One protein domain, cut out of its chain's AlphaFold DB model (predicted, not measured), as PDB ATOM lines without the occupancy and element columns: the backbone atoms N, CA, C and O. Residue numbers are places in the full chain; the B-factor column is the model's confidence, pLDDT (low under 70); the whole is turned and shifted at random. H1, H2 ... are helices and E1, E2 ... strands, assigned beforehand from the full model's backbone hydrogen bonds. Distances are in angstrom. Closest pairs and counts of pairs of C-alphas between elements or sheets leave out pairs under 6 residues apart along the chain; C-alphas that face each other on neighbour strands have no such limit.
ATOM      1  N   GLN A   2     144.482 132.153 136.670       64.00
ATOM      2  CA  GLN A   2     144.665 131.956 138.123       64.00
ATOM      3  C   GLN A   2     144.735 130.492 138.599       64.00
ATOM      4  O   GLN A   2     145.502 130.182 139.504       64.00
ATOM      5  N   PHE A   3     144.008 129.567 137.962       71.38
ATOM      6  CA  PHE A   3     144.056 128.146 138.336       71.38
ATOM      7  C   PHE A   3     145.442 127.517 138.109       71.38
ATOM      8  O   PHE A   3     145.913 126.742 138.934       71.38
ATOM      9  N   ALA A   4     146.124 127.898 137.022       75.06
ATOM     10  CA  ALA A   4     147.454 127.389 136.688       75.06
ATOM     11  C   ALA A   4     148.537 127.896 137.655       75.06
ATOM     12  O   ALA A   4     149.473 127.163 137.956       75.06
ATOM     13  N   LEU A   5     148.396 129.125 138.162       80.31
ATOM     14  CA  LEU A   5     149.300 129.683 139.172       80.31
ATOM     15  C   LEU A   5     149.128 128.963 140.514       80.31
ATOM     16  O   LEU A   5     150.106 128.485 141.080       80.31
ATOM     17  N   ARG A   6     147.877 128.758 140.942       79.12
ATOM     18  CA  ARG A   6     147.558 128.013 142.167       79.12
ATOM     19  C   ARG A   6     148.044 126.561 142.120       79.12
ATOM     20  O   ARG A   6     148.513 126.038 143.124       79.12
ATOM     21  N   LEU A   7     147.947 125.897 140.963       78.62
ATOM     22  CA  LEU A   7     148.431 124.521 140.812       78.62
ATOM     23  C   LEU A   7     149.954 124.436 140.977       78.62
ATOM     24  O   LEU A   7     150.442 123.530 141.643       78.62
ATOM     25  N   ARG A   8     150.694 125.394 140.403       81.75
ATOM     26  CA  ARG A   8     152.158 125.466 140.537       81.75
ATOM     27  C   ARG A   8     152.586 125.700 141.984       81.75
ATOM     28  O   ARG A   8     153.517 125.047 142.437       81.75
ATOM     29  N   GLU A   9     151.886 126.564 142.717       81.69
ATOM     30  CA  GLU A   9     152.147 126.788 144.147       81.69
ATOM     31  C   GLU A   9     151.918 125.525 144.987       81.69
ATOM     32  O   GLU A   9     152.735 125.197 145.845       81.69
ATOM     33  N   ILE A  10     150.839 124.780 144.720       81.19
ATOM     34  CA  ILE A  10     150.544 123.529 145.435       81.19
ATOM     35  C   ILE A  10     151.604 122.465 145.135       81.19
ATOM     36  O   ILE A  10     152.060 121.792 146.056       81.19
ATOM     37  N   VAL A  11     152.013 122.322 143.870       83.44
ATOM     38  CA  VAL A  11     153.041 121.353 143.457       83.44
ATOM     39  C   VAL A  11     154.387 121.674 144.114       83.44
ATOM     40  O   VAL A  11     154.980 120.789 144.726       83.44
ATOM     41  N   ALA A  12     154.805 122.943 144.120       84.00
ATOM     42  CA  ALA A  12     156.047 123.370 144.771       84.00
ATOM     43  C   ALA A  12     156.067 123.077 146.285       84.00
ATOM     44  O   ALA A  12     157.102 122.742 146.855       84.00
ATOM     45  N   GLN A  13     154.914 123.148 146.962       78.56
ATOM     46  CA  GLN A  13     154.802 122.833 148.393       78.56
ATOM     47  C   GLN A  13     154.778 121.325 148.700       78.56
ATOM     48  O   GLN A  13     154.818 120.938 149.875       78.56
ATOM     49  N   VAL A  14     154.683 120.479 147.674       80.56
ATOM     50  CA  VAL A  14     154.468 119.028 147.757       80.56
ATOM     51  C   VAL A  14     155.674 118.223 147.247       80.56
ATOM     52  O   VAL A  14     155.856 117.092 147.687       80.56
ATOM     53  N   GLU A  15     156.537 118.812 146.412       78.88
ATOM     54  CA  GLU A  15     157.637 118.135 145.694       78.88
ATOM     55  C   GLU A  15     158.672 117.393 146.564       78.88
ATOM     56  O   GLU A  15     159.314 116.475 146.067       78.88
ATOM     57  N   ASN A  16     158.799 117.705 147.859       81.75
ATOM     58  CA  ASN A  16     159.767 117.058 148.765       81.75
ATOM     59  C   ASN A  16     159.129 116.375 149.985       81.75
ATOM     60  O   ASN A  16     159.800 116.111 150.981       81.75
ATOM     61  N   LYS A  17     157.821 116.118 149.942       82.12
ATOM     62  CA  LYS A  17     157.078 115.512 151.053       82.12
ATOM     63  C   LYS A  17     156.769 114.048 150.765       82.12
ATOM     64  O   LYS A  17     156.523 113.654 149.628       82.12
ATOM     65  N   SER A  18     156.732 113.230 151.813       85.25
ATOM     66  CA  SER A  18     156.268 111.847 151.700       85.25
ATOM     67  C   SER A  18     154.796 111.803 151.278       85.25
ATOM     68  O   SER A  18     154.019 112.695 151.621       85.25
ATOM     69  N   ALA A  19     154.370 110.730 150.604       76.88
ATOM     70  CA  ALA A  19     152.983 110.578 150.146       76.88
ATOM     71  C   ALA A  19     151.940 110.860 151.253       76.88
ATOM     72  O   ALA A  19     150.920 111.497 151.005       76.88
ATOM     73  N   ARG A  20     152.239 110.483 152.505       75.62
ATOM     74  CA  ARG A  20     151.377 110.742 153.673       75.62
ATOM     75  C   ARG A  20     151.293 112.221 154.063       75.62
ATOM     76  O   ARG A  20     150.246 112.679 154.512       75.62
ATOM     77  N   GLU A  21     152.385 112.965 153.948       81.12
ATOM     78  CA  GLU A  21     152.427 114.400 154.258       81.12
ATOM     79  C   GLU A  21     151.728 115.223 153.179       81.12
ATOM     80  O   GLU A  21     151.040 116.196 153.491       81.12
ATOM     81  N   VAL A  22     151.851 114.793 151.923       81.50
ATOM     82  CA  VAL A  22     151.125 115.364 150.787       81.50
ATOM     83  C   VAL A  22     149.622 115.171 150.961       81.50
ATOM     84  O   VAL A  22     148.870 116.137 150.873       81.50
ATOM     85  N   GLU A  23     149.178 113.956 151.293       75.06
ATOM     86  CA  GLU A  23     147.765 113.670 151.573       75.06
ATOM     87  C   GLU A  23     147.221 114.533 152.719       75.06
ATOM     88  O   GLU A  23     146.165 115.149 152.577       75.06
ATOM     89  N   ARG A  24     147.958 114.659 153.833       79.00
ATOM     90  CA  ARG A  24     147.565 115.538 154.952       79.00
ATOM     91  C   ARG A  24     147.443 117.002 154.530       79.00
ATOM     92  O   ARG A  24     146.487 117.668 154.921       79.00
ATOM     93  N   PHE A  25     148.392 117.499 153.739       80.50
ATOM     94  CA  PHE A  25     148.393 118.878 153.258       80.50
ATOM     95  C   PHE A  25     147.211 119.160 152.316       80.50
ATOM     96  O   PHE A  25     146.515 120.161 152.482       80.50
ATOM     97  N   LEU A  26     146.932 118.253 151.376       78.25
ATOM     98  CA  LEU A  26     145.806 118.378 150.448       78.25
ATOM     99  C   LEU A  26     144.451 118.332 151.171       78.25
ATOM    100  O   LEU A  26     143.558 119.111 150.838       78.25
ATOM    101  N   VAL A  27     144.313 117.477 152.191       76.31
ATOM    102  CA  VAL A  27     143.106 117.408 153.034       76.31
ATOM    103  C   VAL A  27     142.911 118.696 153.845       76.31
ATOM    104  O   VAL A  27     141.785 119.174 153.960       76.31
ATOM    105  N   ALA A  28     143.987 119.295 154.365       76.31
ATOM    106  CA  ALA A  28     143.921 120.553 155.116       76.31
ATOM    107  C   ALA A  28     143.561 121.765 154.235       76.31
ATOM    108  O   ALA A  28     142.811 122.638 154.664       76.31
ATOM    109  N   GLN A  29     144.079 121.821 153.004       74.06
ATOM    110  CA  GLN A  29     143.844 122.931 152.068       74.06
ATOM    111  C   GLN A  29     142.461 122.904 151.417       74.06
ATOM    112  O   GLN A  29     141.947 123.940 150.994       74.06
ATOM    113  N   ASN A  30     141.853 121.725 151.313       73.81
ATOM    114  CA  ASN A  30     140.507 121.580 150.790       73.81
ATOM    115  C   ASN A  30     139.688 120.678 151.721       73.81
ATOM    116  O   ASN A  30     139.428 119.521 151.384       73.81
ATOM    117  N   PRO A  31     139.208 121.208 152.863       64.69
ATOM    118  CA  PRO A  31     138.335 120.486 153.784       64.69
ATOM    119  C   PRO A  31     136.914 120.370 153.222       64.69
ATOM    120  O   PRO A  31     135.948 120.217 153.968       64.69
ATOM    121  N   LYS A  32     136.748 120.471 151.896       57.69
ATOM    122  CA  LYS A  32     135.522 120.067 151.232       57.69
ATOM    123  C   LYS A  32     135.469 118.560 151.386       57.69
ATOM    124  O   LYS A  32     135.983 117.822 150.552       57.69
ATOM    125  N   VAL A  33     134.905 118.129 152.512       57.66
ATOM    126  CA  VAL A  33     134.549 116.745 152.764       57.66
ATOM    127  C   VAL A  33     133.732 116.348 151.551       57.66
ATOM    128  O   VAL A  33     132.606 116.810 151.364       57.66
ATOM    129  N   ILE A  34     134.345 115.577 150.657       57.50
ATOM    130  CA  ILE A  34     133.624 114.907 149.591       57.50
ATOM    131  C   ILE A  34     132.820 113.860 150.349       57.50
ATOM    132  O   ILE A  34     133.276 112.737 150.548       57.50
ATOM    133  N   LEU A  35     131.679 114.280 150.898       59.75
ATOM    134  CA  LEU A  35     130.710 113.384 151.493       59.75
ATOM    135  C   LEU A  35     130.376 112.417 150.365       59.75
ATOM    136  O   LEU A  35     129.886 112.832 149.311       59.75
ATOM    137  N   ALA A  36     130.803 111.163 150.530       60.62
ATOM    138  CA  ALA A  36     130.587 110.141 149.527       60.62
ATOM    139  C   ALA A  36     129.101 110.161 149.169       60.62
ATOM    140  O   ALA A  36     128.253 110.212 150.060       60.62
ATOM    141  N   LYS A  37     128.812 110.198 147.866       61.38
ATOM    142  CA  LYS A  37     127.445 110.286 147.358       61.38
ATOM    143  C   LYS A  37     126.620 109.187 148.019       61.38
ATOM    144  O   LYS A  37     126.987 108.014 147.918       61.38
ATOM    145  N   GLU A  38     125.556 109.584 148.710       73.62
ATOM    146  CA  GLU A  38     124.621 108.662 149.349       73.62
ATOM    147  C   GLU A  38     124.230 107.584 148.337       73.62
ATOM    148  O   GLU A  38     123.854 107.878 147.196       73.62
ATOM    149  N   SER A  39     124.419 106.325 148.724       63.69
ATOM    150  CA  SER A  39     124.220 105.191 147.833       63.69
ATOM    151  C   SER A  39     123.091 104.333 148.367       63.69
ATOM    152  O   SER A  39     123.112 103.897 149.521       63.69
ATOM    153  N   VAL A  40     122.114 104.100 147.494       75.88
ATOM    154  CA  VAL A  40     121.026 103.157 147.716       75.88
ATOM    155  C   VAL A  40     121.310 101.934 146.865       75.88
ATOM    156  O   VAL A  40     121.394 102.026 145.639       75.88
ATOM    157  N   ARG A  41     121.488 100.789 147.519       71.62
ATOM    158  CA  ARG A  41     121.611  99.495 146.852       71.62
ATOM    159  C   ARG A  41     120.372  98.663 147.186       71.62
ATOM    160  O   ARG A  41     120.181  98.355 148.362       71.62
ATOM    161  N   PRO A  42     119.540  98.275 146.208       76.44
ATOM    162  CA  PRO A  42     118.478  97.308 146.461       76.44
ATOM    163  C   PRO A  42     119.104  95.936 146.759       76.44
ATOM    164  O   PRO A  42     120.000  95.501 146.033       76.44
ATOM    165  N   ILE A  43     118.679  95.287 147.847       72.38
ATOM    166  CA  ILE A  43     119.090  93.913 148.193       72.38
ATOM    167  C   ILE A  43     117.961  92.929 147.855       72.38
ATOM    168  O   ILE A  43     118.229  91.837 147.368       72.38
ATOM    169  N   SER A  44     116.710  93.323 148.100       73.75
ATOM    170  CA  SER A  44     115.505  92.511 147.896       73.75
ATOM    171  C   SER A  44     114.323  93.401 147.484       73.75
ATOM    172  O   SER A  44     114.411  94.623 147.600       73.75
ATOM    173  N   GLU A  45     113.208  92.803 147.053       70.94
ATOM    174  CA  GLU A  45     111.956  93.494 146.688       70.94
ATOM    175  C   GLU A  45     111.405  94.381 147.817       70.94
ATOM    176  O   GLU A  45     110.710  95.359 147.563       70.94
ATOM    177  N   THR A  46     111.747  94.069 149.068       74.19
ATOM    178  CA  THR A  46     111.237  94.760 150.262       74.19
ATOM    179  C   THR A  46     112.311  95.518 151.047       74.19
ATOM    180  O   THR A  46     111.970  96.257 151.966       74.19
ATOM    181  N   HIS A  47     113.602  95.342 150.723       78.12
ATOM    182  CA  HIS A  47     114.709  95.853 151.544       78.12
ATOM    183  C   HIS A  47     115.803  96.515 150.693       78.12
ATOM    184  O   HIS A  47     116.421  95.893 149.819       78.12
ATOM    185  N   SER A  48     116.100  97.775 151.009       79.69
ATOM    186  CA  SER A  48     117.183  98.565 150.422       79.69
ATOM    187  C   SER A  48     118.258  98.886 151.459       79.69
ATOM    188  O   SER A  48     117.981  99.275 152.591       79.69
ATOM    189  N   GLN A  49     119.522  98.755 151.061       79.38
ATOM    190  CA  GLN A  49     120.654  99.208 151.857       79.38
ATOM    191  C   GLN A  49     120.916 100.682 151.568       79.38
ATOM    192  O   GLN A  49     121.331 101.043 150.464       79.38
ATOM    193  N   HIS A  50     120.717 101.516 152.582       80.00
ATOM    194  CA  HIS A  50     121.045 102.935 152.541       80.00
ATOM    195  C   HIS A  50     122.369 103.166 153.265       80.00
ATOM    196  O   HIS A  50     122.486 102.907 154.461       80.00
ATOM    197  N   THR A  51     123.380 103.646 152.540       79.12
ATOM    198  CA  THR A  51     124.621 104.134 153.157       79.12
ATOM    199  C   THR A  51     124.555 105.651 153.220       79.12
ATOM    200  O   THR A  51     124.648 106.315 152.186       79.12
ATOM    201  N   VAL A  52     124.379 106.181 154.431       80.12
ATOM    202  CA  VAL A  52     124.222 107.616 154.694       80.12
ATOM    203  C   VAL A  52     125.341 108.089 155.613       80.12
ATOM    204  O   VAL A  52     125.733 107.386 156.545       80.12
ATOM    205  N   ILE A  53     125.856 109.286 155.348       79.62
ATOM    206  CA  ILE A  53     126.822 109.959 156.214       79.62
ATOM    207  C   ILE A  53     126.057 111.018 157.001       79.62
ATOM    208  O   ILE A  53     125.544 111.972 156.426       79.62
ATOM    209  N   LEU A  54     125.977 110.843 158.318       83.50
ATOM    210  CA  LEU A  54     125.266 111.765 159.200       83.50
ATOM    211  C   LEU A  54     126.242 112.755 159.835       83.50
ATOM    212  O   LEU A  54     127.348 112.385 160.232       83.50
ATOM    213  N   SER A  55     125.820 114.015 159.953       84.88
ATOM    214  CA  SER A  55     126.547 115.009 160.743       84.88
ATOM    215  C   SER A  55     126.386 114.730 162.241       84.88
ATOM    216  O   SER A  55     125.415 114.104 162.678       84.88
ATOM    217  N   SER A  56     127.324 115.227 163.050       87.81
ATOM    218  CA  SER A  56     127.270 115.097 164.514       87.81
ATOM    219  C   SER A  56     126.000 115.709 165.118       87.81
ATOM    220  O   SER A  56     125.465 115.177 166.085       87.81
ATOM    221  N   GLU A  57     125.473 116.780 164.518       90.19
ATOM    222  CA  GLU A  57     124.222 117.413 164.945       90.19
ATOM    223  C   GLU A  57     123.011 116.480 164.778       90.19
ATOM    224  O   GLU A  57     122.149 116.401 165.653       90.19
ATOM    225  N   VAL A  58     122.943 115.740 163.666       86.19
ATOM    226  CA  VAL A  58     121.844 114.797 163.408       86.19
ATOM    227  C   VAL A  58     121.931 113.596 164.346       86.19
ATOM    228  O   VAL A  58     120.904 113.145 164.844       86.19
ATOM    229  N   LEU A  59     123.141 113.118 164.649       86.62
ATOM    230  CA  LEU A  59     123.335 112.047 165.630       86.62
ATOM    231  C   LEU A  59     122.827 112.443 167.021       86.62
ATOM    232  O   LEU A  59     122.108 111.663 167.638       86.62
ATOM    233  N   ALA A  60     123.109 113.670 167.469       88.50
ATOM    234  CA  ALA A  60     122.586 114.176 168.739       88.50
ATOM    235  C   ALA A  60     121.047 114.220 168.747       88.50
ATOM    236  O   ALA A  60     120.409 113.823 169.720       88.50
ATOM    237  N   LYS A  61     120.423 114.636 167.637       87.75
ATOM    238  CA  LYS A  61     118.957 114.619 167.492       87.75
ATOM    239  C   LYS A  61     118.386 113.198 167.535       87.75
ATOM    240  O   LYS A  61     117.354 112.987 168.162       87.75
ATOM    241  N   LEU A  62     119.049 112.224 166.913       86.38
ATOM    242  CA  LEU A  62     118.629 110.818 166.962       86.38
ATOM    243  C   LEU A  62     118.721 110.234 168.377       86.38
ATOM    244  O   LEU A  62     117.870 109.439 168.770       86.38
ATOM    245  N   GLU A  63     119.717 110.649 169.154       85.31
ATOM    246  CA  GLU A  63     119.849 110.247 170.553       85.31
ATOM    247  C   GLU A  63     118.725 110.826 171.421       85.31
ATOM    248  O   GLU A  63     118.098 110.089 172.181       85.31
ATOM    249  N   VAL A  64     118.369 112.099 171.220       88.31
ATOM    250  CA  VAL A  64     117.197 112.704 171.875       88.31
ATOM    251  C   VAL A  64     115.920 111.930 171.539       88.31
ATOM    252  O   VAL A  64     115.119 111.639 172.426       88.31
ATOM    253  N   VAL A  65     115.735 111.545 170.274       86.44
ATOM    254  CA  VAL A  65     114.569 110.750 169.861       86.44
ATOM    255  C   VAL A  65     114.551 109.386 170.555       86.44
ATOM    256  O   VAL A  65     113.493 108.961 171.020       86.44
ATOM    257  N   ARG A  66     115.706 108.725 170.714       86.19
ATOM    258  CA  ARG A  66     115.798 107.484 171.502       86.19
ATOM    259  C   ARG A  66     115.357 107.682 172.945       86.19
ATOM    260  O   ARG A  66     114.608 106.852 173.454       86.19
ATOM    261  N   SER A  67     115.771 108.772 173.587       86.75
ATOM    262  CA  SER A  67     115.337 109.082 174.951       86.75
ATOM    263  C   SER A  67     113.822 109.303 175.040       86.75
ATOM    264  O   SER A  67     113.196 108.841 175.991       86.75
ATOM    265  N   LEU A  68     113.213 109.947 174.037       86.69
ATOM    266  CA  LEU A  68     111.764 110.197 173.990       86.69
ATOM    267  C   LEU A  68     110.929 108.923 173.796       86.69
ATOM    268  O   LEU A  68     109.812 108.838 174.299       86.69
ATOM    269  N   LEU A  69     111.470 107.919 173.105       83.44
ATOM    270  CA  LEU A  69     110.842 106.599 172.940       83.44
ATOM    271  C   LEU A  69     110.931 105.724 174.207       83.44
ATOM    272  O   LEU A  69     110.336 104.642 174.258       83.44
ATOM    273  N   GLY A  70     111.663 106.175 175.231       83.62
ATOM    274  CA  GLY A  70     111.775 105.515 176.529       83.62
ATOM    275  C   GLY A  70     112.300 104.073 176.420       83.62
ATOM    276  O   GLY A  70     113.313 103.844 175.756       83.62
ATOM    277  N   PRO A  71     111.638 103.071 177.037       77.56
ATOM    278  CA  PRO A  71     112.140 101.694 177.072       77.56
ATOM    279  C   PRO A  71     112.233 101.049 175.682       77.56
ATOM    280  O   PRO A  71     113.107 100.219 175.458       77.56
ATOM    281  N   LYS A  72     111.386 101.465 174.729       73.75
ATOM    282  CA  LYS A  72     111.449 100.987 173.339       73.75
ATOM    283  C   LYS A  72     112.659 101.550 172.590       73.75
ATOM    284  O   LYS A  72     113.201 100.881 171.719       73.75
ATOM    285  N   GLY A  73     113.095 102.762 172.937       72.31
ATOM    286  CA  GLY A  73     114.233 103.440 172.310       72.31
ATOM    287  C   GLY A  73     115.599 102.866 172.700       72.31
ATOM    288  O   GLY A  73     116.561 102.985 171.938       72.31
ATOM    289  N   ALA A  74     115.688 102.233 173.873       72.12
ATOM    290  CA  ALA A  74     116.930 101.674 174.406       72.12
ATOM    291  C   ALA A  74     117.316 100.334 173.760       72.12
ATOM    292  O   ALA A  74     118.500 100.042 173.612       72.12
ATOM    293  N   THR A  75     116.329  99.525 173.366       77.44
ATOM    294  CA  THR A  75     116.554  98.193 172.784       77.44
ATOM    295  C   THR A  75     116.429  98.160 171.264       77.44
ATOM    296  O   THR A  75     116.821  97.166 170.657       77.44
ATOM    297  N   CYS A  76     115.903  99.216 170.636       75.31
ATOM    298  CA  CYS A  76     115.646  99.208 169.203       75.31
ATOM    299  C   CYS A  76     116.920  99.370 168.365       75.31
ATOM    300  O   CYS A  76     117.831 100.163 168.656       75.31
ATOM    301  N   SER A  77     116.953  98.624 167.264       85.19
ATOM    302  CA  SER A  77     117.927  98.821 166.199       85.19
ATOM    303  C   SER A  77     117.707 100.178 165.518       85.19
ATOM    304  O   SER A  77     116.616 100.747 165.544       85.19
TER     305      SER A  77
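What this domain is: This is residues 2 to 77 of the 275 residues of the protein "HNHc domain-containing protein" of Bdellovibrionales bacterium CG10_big_fil_rev_8_21_14_0_10_45_34 (UniProt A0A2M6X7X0). The printed part is a strung-out, open shape with no common core: helices H1 and H2 make one end, and a bare stretch of chain, residues 30 to 38, leads from them to a two-stranded hairpin, E1 and E2. From the hairpin the chain goes on into H3, the longest helix, and the short H4 makes a corner at its far end. The printed part has 76 residues with four named helices and two named strands, in the order H1, H2, E1, E2, H3, H4; the one sheet, E1 - E2, is antiparallel, and the class is mixed, helices and strands. The whole is extended, with a radius of gyration of the C-alphas of 21.2 A, and elongated, spanning 58 by 32 by 26 A.

How they stand to each other: H1, residues 2 to 12, and H2, residues 19 to 29, are near each other, with 5 pairs of C-alphas within 10 A. E1, residues 39 to 44, and E2, residues 47 to 51, form a hairpin of antiparallel neighbours at 158 degrees. Across it N 49 and O 41 are 2.8 A apart and N 41 and O 49 are 3.0 A apart, both within hydrogen-bond range. H3, residues 56 to 68, is apart from E1, H1 and H2. H3 and H4, residues 71 to 75, touch only at the corner by their link, H3 with residues 65 to 67 alone; their closest C-alphas, those of Arg 66 and Gly 73, are 4.4 A apart. In H1, H2 and H3 every O i to N i+4 pair is within hydrogen-bond range; in H4 0 of 1 is, and 0 of 2 O i to N i+3 pairs.

Where its parts are: H1 begins at C-alpha 2, at (144.665, 131.956, 138.123), and is 15.7 A long from first to last C-alpha. H2 is 15.5 A long. E1 is 15.4 A long and begins at C-alpha 39, at (124.220, 105.191, 147.833); E2 is 13.0 A long. H3 is 18.8 A long, and H4, 7.1 A long, ends at C-alpha 75, at (116.554, 98.193, 172.784).

The domain as a whole: The two C-alphas farthest apart, those of Leu 5 and Pro 71, are 60.0 A apart. Residues 2 to 9, 55 to 62 and 67 to 72 stand free. The printed part has no cut. The links E1 to E2, E2 to H3 and H3 to H4 are tight, and H1 to H2 and H2 to E1 are short. The mean pLDDT of the printed part is 77.7; residue 2, residues 31 to 37 and residue 39 are under 70.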